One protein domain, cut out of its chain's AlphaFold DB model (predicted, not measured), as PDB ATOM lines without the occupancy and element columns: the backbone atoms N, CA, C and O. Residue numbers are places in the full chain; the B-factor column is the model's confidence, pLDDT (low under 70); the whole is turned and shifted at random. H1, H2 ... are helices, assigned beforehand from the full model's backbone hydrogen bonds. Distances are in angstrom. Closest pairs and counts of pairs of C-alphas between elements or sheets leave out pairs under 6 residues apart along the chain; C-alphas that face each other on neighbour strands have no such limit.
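What this domain is: This is residues 295 to 368 of the 835 residues of a protein of Araneus ventricosus (UniProt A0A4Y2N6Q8). A long helix, H2, makes the length of a rod, with the shorter H1 folded back loosely along the part of it nearer its first residue, and a short turn, H3, at its far end. The 74 printed residues hold three named helices, H1, H2, H3 in chain order, and no named strand: all helix. The whole is extended, with a radius of gyration of the C-alphas of 17.8 A and spans of 56 by 26 by 19 A.

How they stand to each other: H1, residues 306 to 317, and H2, residues 329 to 359, are near each other, their closest C-alphas 8.2 A apart. H3, residues 361 to 364, is close to H2 but not clearly touching; their closest C-alphas, of Ser 357 and Leu 364, are 6.6 A apart. H1 and H3 are apart. In H1 and H2 every O i to N i+4 pair is within hydrogen-bond range; H3 is too short for one.

Where its parts are: H1 begins at C-alpha 306 (10.746, 32.610, 32.865) and is 16.4 A long. H2 is 44.2 A long and ends at C-alpha 359 (16.175, 59.922, 47.388).

The domain as a whole: The printed part has no cut. The link H1 to H2 is long; residues 318 to 325 stand free. Residues 297 to 300, 320 to 331 and 357 to 368 have pLDDT under 70.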
ATOM      1  N   PRO A 295       0.463  49.384  44.183       80.88
ATOM      2  CA  PRO A 295      -0.295  48.606  43.204       80.88
ATOM      3  C   PRO A 295       0.555  47.584  42.437       80.88
ATOM      4  O   PRO A 295       1.553  47.931  41.806       80.88
ATOM      5  N   ILE A 296       0.110  46.324  42.435       75.50
ATOM      6  CA  ILE A 296       0.804  45.158  41.847       75.50
ATOM      7  C   ILE A 296       0.348  44.880  40.392       75.50
ATOM      8  O   ILE A 296       0.952  44.089  39.657       75.50
ATOM      9  N   GLU A 297      -0.729  45.541  39.960       68.38
ATOM     10  CA  GLU A 297      -1.398  45.342  38.665       68.38
ATOM     11  C   GLU A 297      -0.720  46.074  37.498       68.38
ATOM     12  O   GLU A 297      -1.014  45.802  36.335       68.38
ATOM     13  N   ASN A 298       0.223  46.977  37.780       64.50
ATOM     14  CA  ASN A 298       0.912  47.735  36.742       64.50
ATOM     15  C   ASN A 298       1.800  46.822  35.878       64.50
ATOM     16  O   ASN A 298       2.759  46.228  36.370       64.50
ATOM     17  N   GLU A 299       1.575  46.810  34.556       62.19
ATOM     18  CA  GLU A 299       2.423  46.112  33.563       62.19
ATOM     19  C   GLU A 299       3.897  46.560  33.578       62.19
ATOM     20  O   GLU A 299       4.758  45.906  32.993       62.19
ATOM     21  N   LYS A 300       4.195  47.675  34.257       67.50
ATOM     22  CA  LYS A 300       5.544  48.218  34.437       67.50
ATOM     23  C   LYS A 300       6.374  47.484  35.494       67.50
ATOM     24  O   LYS A 300       7.588  47.665  35.498       67.50
ATOM     25  N   ILE A 301       5.765  46.680  36.373       75.19
ATOM     26  CA  ILE A 301       6.520  45.855  37.324       75.19
ATOM     27  C   ILE A 301       7.086  44.651  36.555       75.19
ATOM     28  O   ILE A 301       6.308  43.894  35.961       75.19
ATOM     29  N   PRO A 302       8.416  44.445  36.543       77.69
ATOM     30  CA  PRO A 302       9.023  43.279  35.921       77.69
ATOM     31  C   PRO A 302       8.367  41.980  36.401       77.69
ATOM     32  O   PRO A 302       8.061  41.813  37.580       77.69
ATOM     33  N   LYS A 303       8.158  41.034  35.483       76.88
ATOM     34  CA  LYS A 303       7.774  39.660  35.835       76.88
ATOM     35  C   LYS A 303       9.034  38.856  36.143       76.88
ATOM     36  O   LYS A 303      10.082  39.121  35.553       76.88
ATOM     37  N   TRP A 304       8.919  37.854  37.016       80.38
ATOM     38  CA  TRP A 304      10.026  36.934  37.286       80.38
ATOM     39  C   TRP A 304      10.535  36.317  35.965       80.38
ATOM     40  O   TRP A 304       9.708  35.894  35.143       80.38
ATOM     41  N   PRO A 305      11.858  36.254  35.721       85.50
ATOM     42  CA  PRO A 305      12.400  35.692  34.489       85.50
ATOM     43  C   PRO A 305      11.960  34.239  34.278       85.50
ATOM     44  O   PRO A 305      12.261  33.358  35.080       85.50
ATOM     45  N   LYS A 306      11.278  33.957  33.159       81.94
ATOM     46  CA  LYS A 306      10.746  32.610  32.865       81.94
ATOM     47  C   LYS A 306      11.816  31.514  32.923       81.94
ATOM     48  O   LYS A 306      11.558  30.441  33.445       81.94
ATOM     49  N   LYS A 307      13.029  31.821  32.457       86.88
ATOM     50  CA  LYS A 307      14.169  30.896  32.452       86.88
ATOM     51  C   LYS A 307      14.525  30.385  33.855       86.88
ATOM     52  O   LYS A 307      14.764  29.194  34.021       86.88
ATOM     53  N   ASP A 308      14.536  31.272  34.846       82.38
ATOM     54  CA  ASP A 308      14.901  30.925  36.223       82.38
ATOM     55  C   ASP A 308      13.790  30.088  36.870       82.38
ATOM     56  O   ASP A 308      14.054  29.121  37.583       82.38
ATOM     57  N   LEU A 309      12.532  30.417  36.561       81.12
ATOM     58  CA  LEU A 309      11.372  29.642  36.993       81.12
ATOM     59  C   LEU A 309      11.411  28.212  36.428       81.12
ATOM     60  O   LEU A 309      11.213  27.249  37.168       81.12
ATOM     61  N   ASP A 310      11.728  28.067  35.141       82.00
ATOM     62  CA  ASP A 310      11.850  26.766  34.477       82.00
ATOM     63  C   ASP A 310      12.965  25.908  35.104       82.00
ATOM     64  O   ASP A 310      12.807  24.695  35.267       82.00
ATOM     65  N   GLU A 311      14.079  26.523  35.510       85.38
ATOM     66  CA  GLU A 311      15.194  25.844  36.178       85.38
ATOM     67  C   GLU A 311      14.837  25.382  37.603       85.38
ATOM     68  O   GLU A 311      15.162  24.252  37.994       85.38
ATOM     69  N   ILE A 312      14.104  26.205  38.360       78.94
ATOM     70  CA  ILE A 312      13.582  25.850  39.688       78.94
ATOM     71  C   ILE A 312      12.607  24.673  39.573       78.94
ATOM     72  O   ILE A 312      12.758  23.672  40.280       78.94
ATOM     73  N   ILE A 313      11.660  24.736  38.632       78.62
ATOM     74  CA  ILE A 313      10.690  23.661  38.378       78.62
ATOM     75  C   ILE A 313      11.410  22.374  37.956       78.62
ATOM     76  O   ILE A 313      11.088  21.285  38.442       78.62
ATOM     77  N   ALA A 314      12.413  22.474  37.079       80.06
ATOM     78  CA  ALA A 314      13.214  21.329  36.657       80.06
ATOM     79  C   ALA A 314      13.977  20.697  37.832       80.06
ATOM     80  O   ALA A 314      14.052  19.470  37.928       80.06
ATOM     81  N   THR A 315      14.507  21.509  38.745       80.69
ATOM     82  CA  THR A 315      15.222  21.042  39.939       80.69
ATOM     83  C   THR A 315      14.275  20.374  40.936       80.69
ATOM     84  O   THR A 315      14.569  19.276  41.411       80.69
ATOM     85  N   ALA A 316      13.093  20.951  41.172       72.81
ATOM     86  CA  ALA A 316      12.059  20.361  42.022       72.81
ATOM     87  C   ALA A 316      11.583  18.994  41.491       72.81
ATOM     88  O   ALA A 316      11.505  18.023  42.244       72.81
ATOM     89  N   ARG A 317      11.363  18.866  40.172       72.44
ATOM     90  CA  ARG A 317      10.954  17.603  39.514       72.44
ATOM     91  C   ARG A 317      12.017  16.498  39.563       72.44
ATOM     92  O   ARG A 317      11.686  15.316  39.442       72.44
ATOM     93  N   ARG A 318      13.292  16.854  39.745       75.25
ATOM     94  CA  ARG A 318      14.400  15.893  39.918       75.25
ATOM     95  C   ARG A 318      14.465  15.309  41.335       75.25
ATOM     96  O   ARG A 318      15.190  14.338  41.548       75.25
ATOM     97  N   SER A 319      13.717  15.856  42.297       75.50
ATOM     98  CA  SER A 319      13.669  15.333  43.665       75.50
ATOM     99  C   SER A 319      12.958  13.978  43.724       75.50
ATOM    100  O   SER A 319      11.788  13.848  43.362       75.50
ATOM    101  N   ARG A 320      13.654  12.958  44.247       64.88
ATOM    102  CA  ARG A 320      13.158  11.571  44.353       64.88
ATOM    103  C   ARG A 320      11.890  11.439  45.206       64.88
ATOM    104  O   ARG A 320      11.112  10.520  44.983       64.88
ATOM    105  N   HIS A 321      11.663  12.363  46.142       63.00
ATOM    106  CA  HIS A 321      10.491  12.366  47.026       63.00
ATOM    107  C   HIS A 321       9.222  12.924  46.361       63.00
ATOM    108  O   HIS A 321       8.119  12.597  46.793       63.00
ATOM    109  N   LEU A 322       9.364  13.741  45.310       63.12
ATOM    110  CA  LEU A 322       8.244  14.397  44.622       63.12
ATOM    111  C   LEU A 322       7.765  13.623  43.383       63.12
ATOM    112  O   LEU A 322       6.638  13.826  42.937       63.12
ATOM    113  N   GLN A 323       8.573  12.695  42.853       63.22
ATOM    114  CA  GLN A 323       8.237  11.932  41.643       63.22
ATOM    115  C   GLN A 323       6.922  11.122  41.697       63.22
ATOM    116  O   GLN A 323       6.196  11.137  40.703       63.22
ATOM    117  N   PRO A 324       6.544  10.468  42.814       57.72
ATOM    118  CA  PRO A 324       5.310   9.675  42.876       57.72
ATOM    119  C   PRO A 324       4.013  10.500  42.886       57.72
ATOM    120  O   PRO A 324       2.942   9.944  42.668       57.72
ATOM    121  N   LYS A 325       4.082  11.813  43.157       58.47
ATOM    122  CA  LYS A 325       2.917  12.698  43.367       58.47
ATOM    123  C   LYS A 325       2.671  13.670  42.202       58.47
ATOM    124  O   LYS A 325       1.882  14.602  42.326       58.47
ATOM    125  N   LEU A 326       3.331  13.458  41.058       59.50
ATOM    126  CA  LEU A 326       3.427  14.421  39.952       59.50
ATOM    127  C   LEU A 326       2.088  14.891  39.350       59.50
ATOM    128  O   LEU A 326       2.065  15.932  38.701       59.50
ATOM    129  N   GLN A 327       1.001  14.132  39.514       58.97
ATOM    130  CA  GLN A 327      -0.327  14.493  39.003       58.97
ATOM    131  C   GLN A 327      -1.056  15.498  39.909       58.97
ATOM    132  O   GLN A 327      -1.575  16.475  39.384       58.97
ATOM    133  N   TRP A 328      -1.017  15.319  41.236       56.22
ATOM    134  CA  TRP A 328      -1.537  16.302  42.204       56.22
ATOM    135  C   TRP A 328      -0.690  17.573  42.267       56.22
ATOM    136  O   TRP A 328      -1.214  18.659  42.467       56.22
ATOM    137  N   ILE A 329       0.613  17.446  42.016       60.97
ATOM    138  CA  ILE A 329       1.545  18.576  42.039       60.97
ATOM    139  C   ILE A 329       1.256  19.590  40.923       60.97
ATOM    140  O   ILE A 329       1.709  20.713  41.044       60.97
ATOM    141  N   LYS A 330       0.545  19.262  39.835       64.69
ATOM    142  CA  LYS A 330       0.359  20.227  38.730       64.69
ATOM    143  C   LYS A 330      -0.472  21.446  39.131       64.69
ATOM    144  O   LYS A 330      -0.002  22.559  38.928       64.69
ATOM    145  N   ASP A 331      -1.638  21.227  39.729       66.88
ATOM    146  CA  ASP A 331      -2.533  22.321  40.126       66.88
ATOM    147  C   ASP A 331      -1.915  23.137  41.275       66.88
ATOM    148  O   ASP A 331      -1.941  24.365  41.273       66.88
ATOM    149  N   GLU A 332      -1.250  22.457  42.212       72.12
ATOM    150  CA  GLU A 332      -0.550  23.092  43.333       72.12
ATOM    151  C   GLU A 332       0.735  23.812  42.886       72.12
ATOM    152  O   GLU A 332       1.120  24.827  43.458       72.12
ATOM    153  N   LEU A 333       1.407  23.340  41.829       76.38
ATOM    154  CA  LEU A 333       2.570  24.006  41.236       76.38
ATOM    155  C   LEU A 333       2.169  25.329  40.591       76.38
ATOM    156  O   LEU A 333       2.896  26.304  40.752       76.38
ATOM    157  N   ASP A 334       1.038  25.377  39.890       77.88
ATOM    158  CA  ASP A 334       0.560  26.616  39.276       77.88
ATOM    159  C   ASP A 334       0.194  27.666  40.342       77.88
ATOM    160  O   ASP A 334       0.536  28.838  40.179       77.88
ATOM    161  N   GLU A 335      -0.410  27.261  41.465       83.06
ATOM    162  CA  GLU A 335      -0.649  28.149  42.616       83.06
ATOM    163  C   GLU A 335       0.659  28.619  43.274       83.06
ATOM    164  O   GLU A 335       0.859  29.820  43.456       83.06
ATOM    165  N   ASN A 336       1.612  27.714  43.514       80.88
ATOM    166  CA  ASN A 336       2.933  28.073  44.048       80.88
ATOM    167  C   ASN A 336       3.698  29.030  43.115       80.88
ATOM    168  O   ASN A 336       4.404  29.930  43.563       80.88
ATOM    169  N   VAL A 337       3.569  28.863  41.796       82.69
ATOM    170  CA  VAL A 337       4.170  29.773  40.811       82.69
ATOM    171  C   VAL A 337       3.521  31.157  40.878       82.69
ATOM    172  O   VAL A 337       4.236  32.157  40.766       82.69
ATOM    173  N   LYS A 338       2.199  31.247  41.072       84.75
ATOM    174  CA  LYS A 338       1.516  32.534  41.293       84.75
ATOM    175  C   LYS A 338       1.990  33.197  42.585       84.75
ATOM    176  O   LYS A 338       2.264  34.396  42.562       84.75
ATOM    177  N   GLU A 339       2.139  32.435  43.665       86.38
ATOM    178  CA  GLU A 339       2.656  32.928  44.947       86.38
ATOM    179  C   GLU A 339       4.091  33.456  44.807       86.38
ATOM    180  O   GLU A 339       4.365  34.601  45.161       86.38
ATOM    181  N   LEU A 340       4.987  32.699  44.163       83.88
ATOM    182  CA  LEU A 340       6.356  33.143  43.872       83.88
ATOM    183  C   LEU A 340       6.391  34.426  43.030       83.88
ATOM    184  O   LEU A 340       7.219  35.310  43.259       83.88
ATOM    185  N   GLN A 341       5.499  34.549  42.045       84.31
ATOM    186  CA  GLN A 341       5.380  35.769  41.247       84.31
ATOM    187  C   GLN A 341       4.843  36.948  42.064       84.31
ATOM    188  O   GLN A 341       5.267  38.078  41.825       84.31
ATOM    189  N   LEU A 342       3.922  36.714  42.999       84.62
ATOM    190  CA  LEU A 342       3.418  37.746  43.901       84.62
ATOM    191  C   LEU A 342       4.526  38.236  44.840       84.62
ATOM    192  O   LEU A 342       4.757  39.443  44.927       84.62
ATOM    193  N   GLU A 343       5.270  37.312  45.449       83.00
ATOM    194  CA  GLU A 343       6.421  37.616  46.304       83.00
ATOM    195  C   GLU A 343       7.507  38.386  45.554       83.00
ATOM    196  O   GLU A 343       8.029  39.385  46.047       83.00
ATOM    197  N   PHE A 344       7.794  38.016  44.305       85.19
ATOM    198  CA  PHE A 344       8.715  38.785  43.470       85.19
ATOM    199  C   PHE A 344       8.297  40.240  43.311       85.19
ATOM    200  O   PHE A 344       9.114  41.147  43.466       85.19
ATOM    201  N   LYS A 345       7.020  40.471  42.995       83.25
ATOM    202  CA  LYS A 345       6.498  41.825  42.815       83.25
ATOM    203  C   LYS A 345       6.540  42.607  44.126       83.25
ATOM    204  O   LYS A 345       6.885  43.784  44.093       83.25
ATOM    205  N   ARG A 346       6.274  41.961  45.269       81.88
ATOM    206  CA  ARG A 346       6.451  42.554  46.607       81.88
ATOM    207  C   ARG A 346       7.902  42.973  46.849       81.88
ATOM    208  O   ARG A 346       8.136  44.099  47.275       81.88
ATOM    209  N   VAL A 347       8.877  42.131  46.500       82.31
ATOM    210  CA  VAL A 347      10.311  42.462  46.602       82.31
ATOM    211  C   VAL A 347      10.683  43.628  45.684       82.31
ATOM    212  O   VAL A 347      11.381  44.540  46.116       82.31
ATOM    213  N   VAL A 348      10.198  43.650  44.439       83.19
ATOM    214  CA  VAL A 348      10.432  44.774  43.518       83.19
ATOM    215  C   VAL A 348       9.823  46.071  44.059       83.19
ATOM    216  O   VAL A 348      10.489  47.102  44.040       83.19
ATOM    217  N   ASN A 349       8.598  46.022  44.588       83.88
ATOM    218  CA  ASN A 349       7.955  47.164  45.238       83.88
ATOM    219  C   ASN A 349       8.751  47.633  46.462       83.88
ATOM    220  O   ASN A 349       8.915  48.833  46.657       83.88
ATOM    221  N   CYS A 350       9.291  46.701  47.250       78.94
ATOM    222  CA  CYS A 350      10.161  47.003  48.380       78.94
ATOM    223  C   CYS A 350      11.445  47.713  47.927       78.94
ATOM    224  O   CYS A 350      11.793  48.749  48.483       78.94
ATOM    225  N   LEU A 351      12.108  47.230  46.870       78.44
ATOM    226  CA  LEU A 351      13.300  47.871  46.302       78.44
ATOM    227  C   LEU A 351      12.998  49.265  45.741       78.44
ATOM    228  O   LEU A 351      13.758  50.198  45.986       78.44
ATOM    229  N   ALA A 352      11.875  49.427  45.037       78.25
ATOM    230  CA  ALA A 352      11.435  50.724  44.532       78.25
ATOM    231  C   ALA A 352      11.123  51.697  45.681       78.25
ATOM    232  O   ALA A 352      11.515  52.861  45.634       78.25
ATOM    233  N   TYR A 353      10.466  51.212  46.740       76.31
ATOM    234  CA  TYR A 353      10.228  51.980  47.959       76.31
ATOM    235  C   TYR A 353      11.550  52.401  48.615       76.31
ATOM    236  O   TYR A 353      11.709  53.575  48.939       76.31
ATOM    237  N   MET A 354      12.525  51.490  48.738       70.62
ATOM    238  CA  MET A 354      13.860  51.805  49.262       70.62
ATOM    239  C   MET A 354      14.572  52.870  48.421       70.62
ATOM    240  O   MET A 354      15.109  53.827  48.973       70.62
ATOM    241  N   GLU A 355      14.548  52.748  47.095       73.50
ATOM    242  CA  GLU A 355      15.185  53.706  46.189       73.50
ATOM    243  C   GLU A 355      14.572  55.109  46.319       73.50
ATOM    244  O   GLU A 355      15.295  56.089  46.506       73.50
ATOM    245  N   VAL A 356      13.238  55.207  46.308       70.88
ATOM    246  CA  VAL A 356      12.521  56.481  46.481       70.88
ATOM    247  C   VAL A 356      12.728  57.048  47.887       70.88
ATOM    248  O   VAL A 356      12.884  58.262  48.042       70.88
ATOM    249  N   SER A 357      12.773  56.184  48.906       64.88
ATOM    250  CA  SER A 357      13.025  56.585  50.292       64.88
ATOM    251  C   SER A 357      14.420  57.174  50.487       64.88
ATOM    252  O   SER A 357      14.558  58.216  51.123       64.88
ATOM    253  N   GLY A 358      15.444  56.573  49.871       64.25
ATOM    254  CA  GLY A 358      16.815  57.075  49.914       64.25
ATOM    255  C   GLY A 358      16.990  58.401  49.169       64.25
ATOM    256  O   GLY A 358      17.865  59.187  49.521       64.25
ATOM    257  N   GLN A 359      16.147  58.677  48.166       57.72
ATOM    258  CA  GLN A 359      16.175  59.922  47.388       57.72
ATOM    259  C   GLN A 359      15.420  61.087  48.056       57.72
ATOM    260  O   GLN A 359      15.718  62.241  47.753       57.72
ATOM    261  N   ASN A 360      14.484  60.821  48.978       55.88
ATOM    262  CA  ASN A 360      13.704  61.847  49.685       55.88
ATOM    263  C   ASN A 360      13.766  61.679  51.218       55.88
ATOM    264  O   ASN A 360      12.797  61.212  51.824       55.88
ATOM    265  N   PRO A 361      14.841  62.154  51.881       55.81
ATOM    266  CA  PRO A 361      15.000  62.045  53.335       55.81
ATOM    267  C   PRO A 361      13.863  62.712  54.121       55.81
ATOM    268  O   PRO A 361      13.492  62.249  55.191       55.81
ATOM    269  N   ASN A 362      13.262  63.775  53.576       51.25
ATOM    270  CA  ASN A 362      12.210  64.543  54.251       51.25
ATOM    271  C   ASN A 362      10.854  63.819  54.312       51.25
ATOM    272  O   ASN A 362      10.043  64.143  55.173       51.25
ATOM    273  N   LEU A 363      10.593  62.848  53.425       52.16
ATOM    274  CA  LEU A 363       9.369  62.035  53.477       52.16
ATOM    275  C   LEU A 363       9.442  60.960  54.575       52.16
ATOM    276  O   LEU A 363       8.405  60.456  54.999       52.16
ATOM    277  N   LEU A 364      10.653  60.600  55.025       52.72
ATOM    278  CA  LEU A 364      10.904  59.425  55.868       52.72
ATOM    279  C   LEU A 364      11.964  59.647  56.963       52.72
ATOM    280  O   LEU A 364      12.474  58.678  57.513       52.72
ATOM    281  N   ALA A 365      12.253  60.894  57.350       47.50
ATOM    282  CA  ALA A 365      13.224  61.229  58.405       47.50
ATOM    283  C   ALA A 365      12.956  60.511  59.750       47.50
ATOM    284  O   ALA A 365      13.852  60.396  60.581       47.50
ATOM    285  N   ASN A 366      11.737  59.987  59.930       49.00
ATOM    286  CA  ASN A 366      11.259  59.282  61.119       49.00
ATOM    287  C   ASN A 366      11.331  57.742  61.025       49.00
ATOM    288  O   ASN A 366      10.855  57.070  61.936       49.00
ATOM    289  N   PHE A 367      11.870  57.178  59.939       51.56
ATOM    290  CA  PHE A 367      12.010  55.732  59.730       51.56
ATOM    291  C   PHE A 367      13.493  55.389  59.569       51.56
ATOM    292  O   PHE A 367      14.019  55.310  58.459       51.56
ATOM    293  N   GLN A 368      14.199  55.225  60.688       51.09
ATOM    294  CA  GLN A 368      15.620  54.875  60.689       51.09
ATOM    295  C   GLN A 368      15.787  53.359  60.634       51.09
ATOM    296  O   GLN A 368      16.284  52.737  61.571       51.09
TER     297      GLN A 368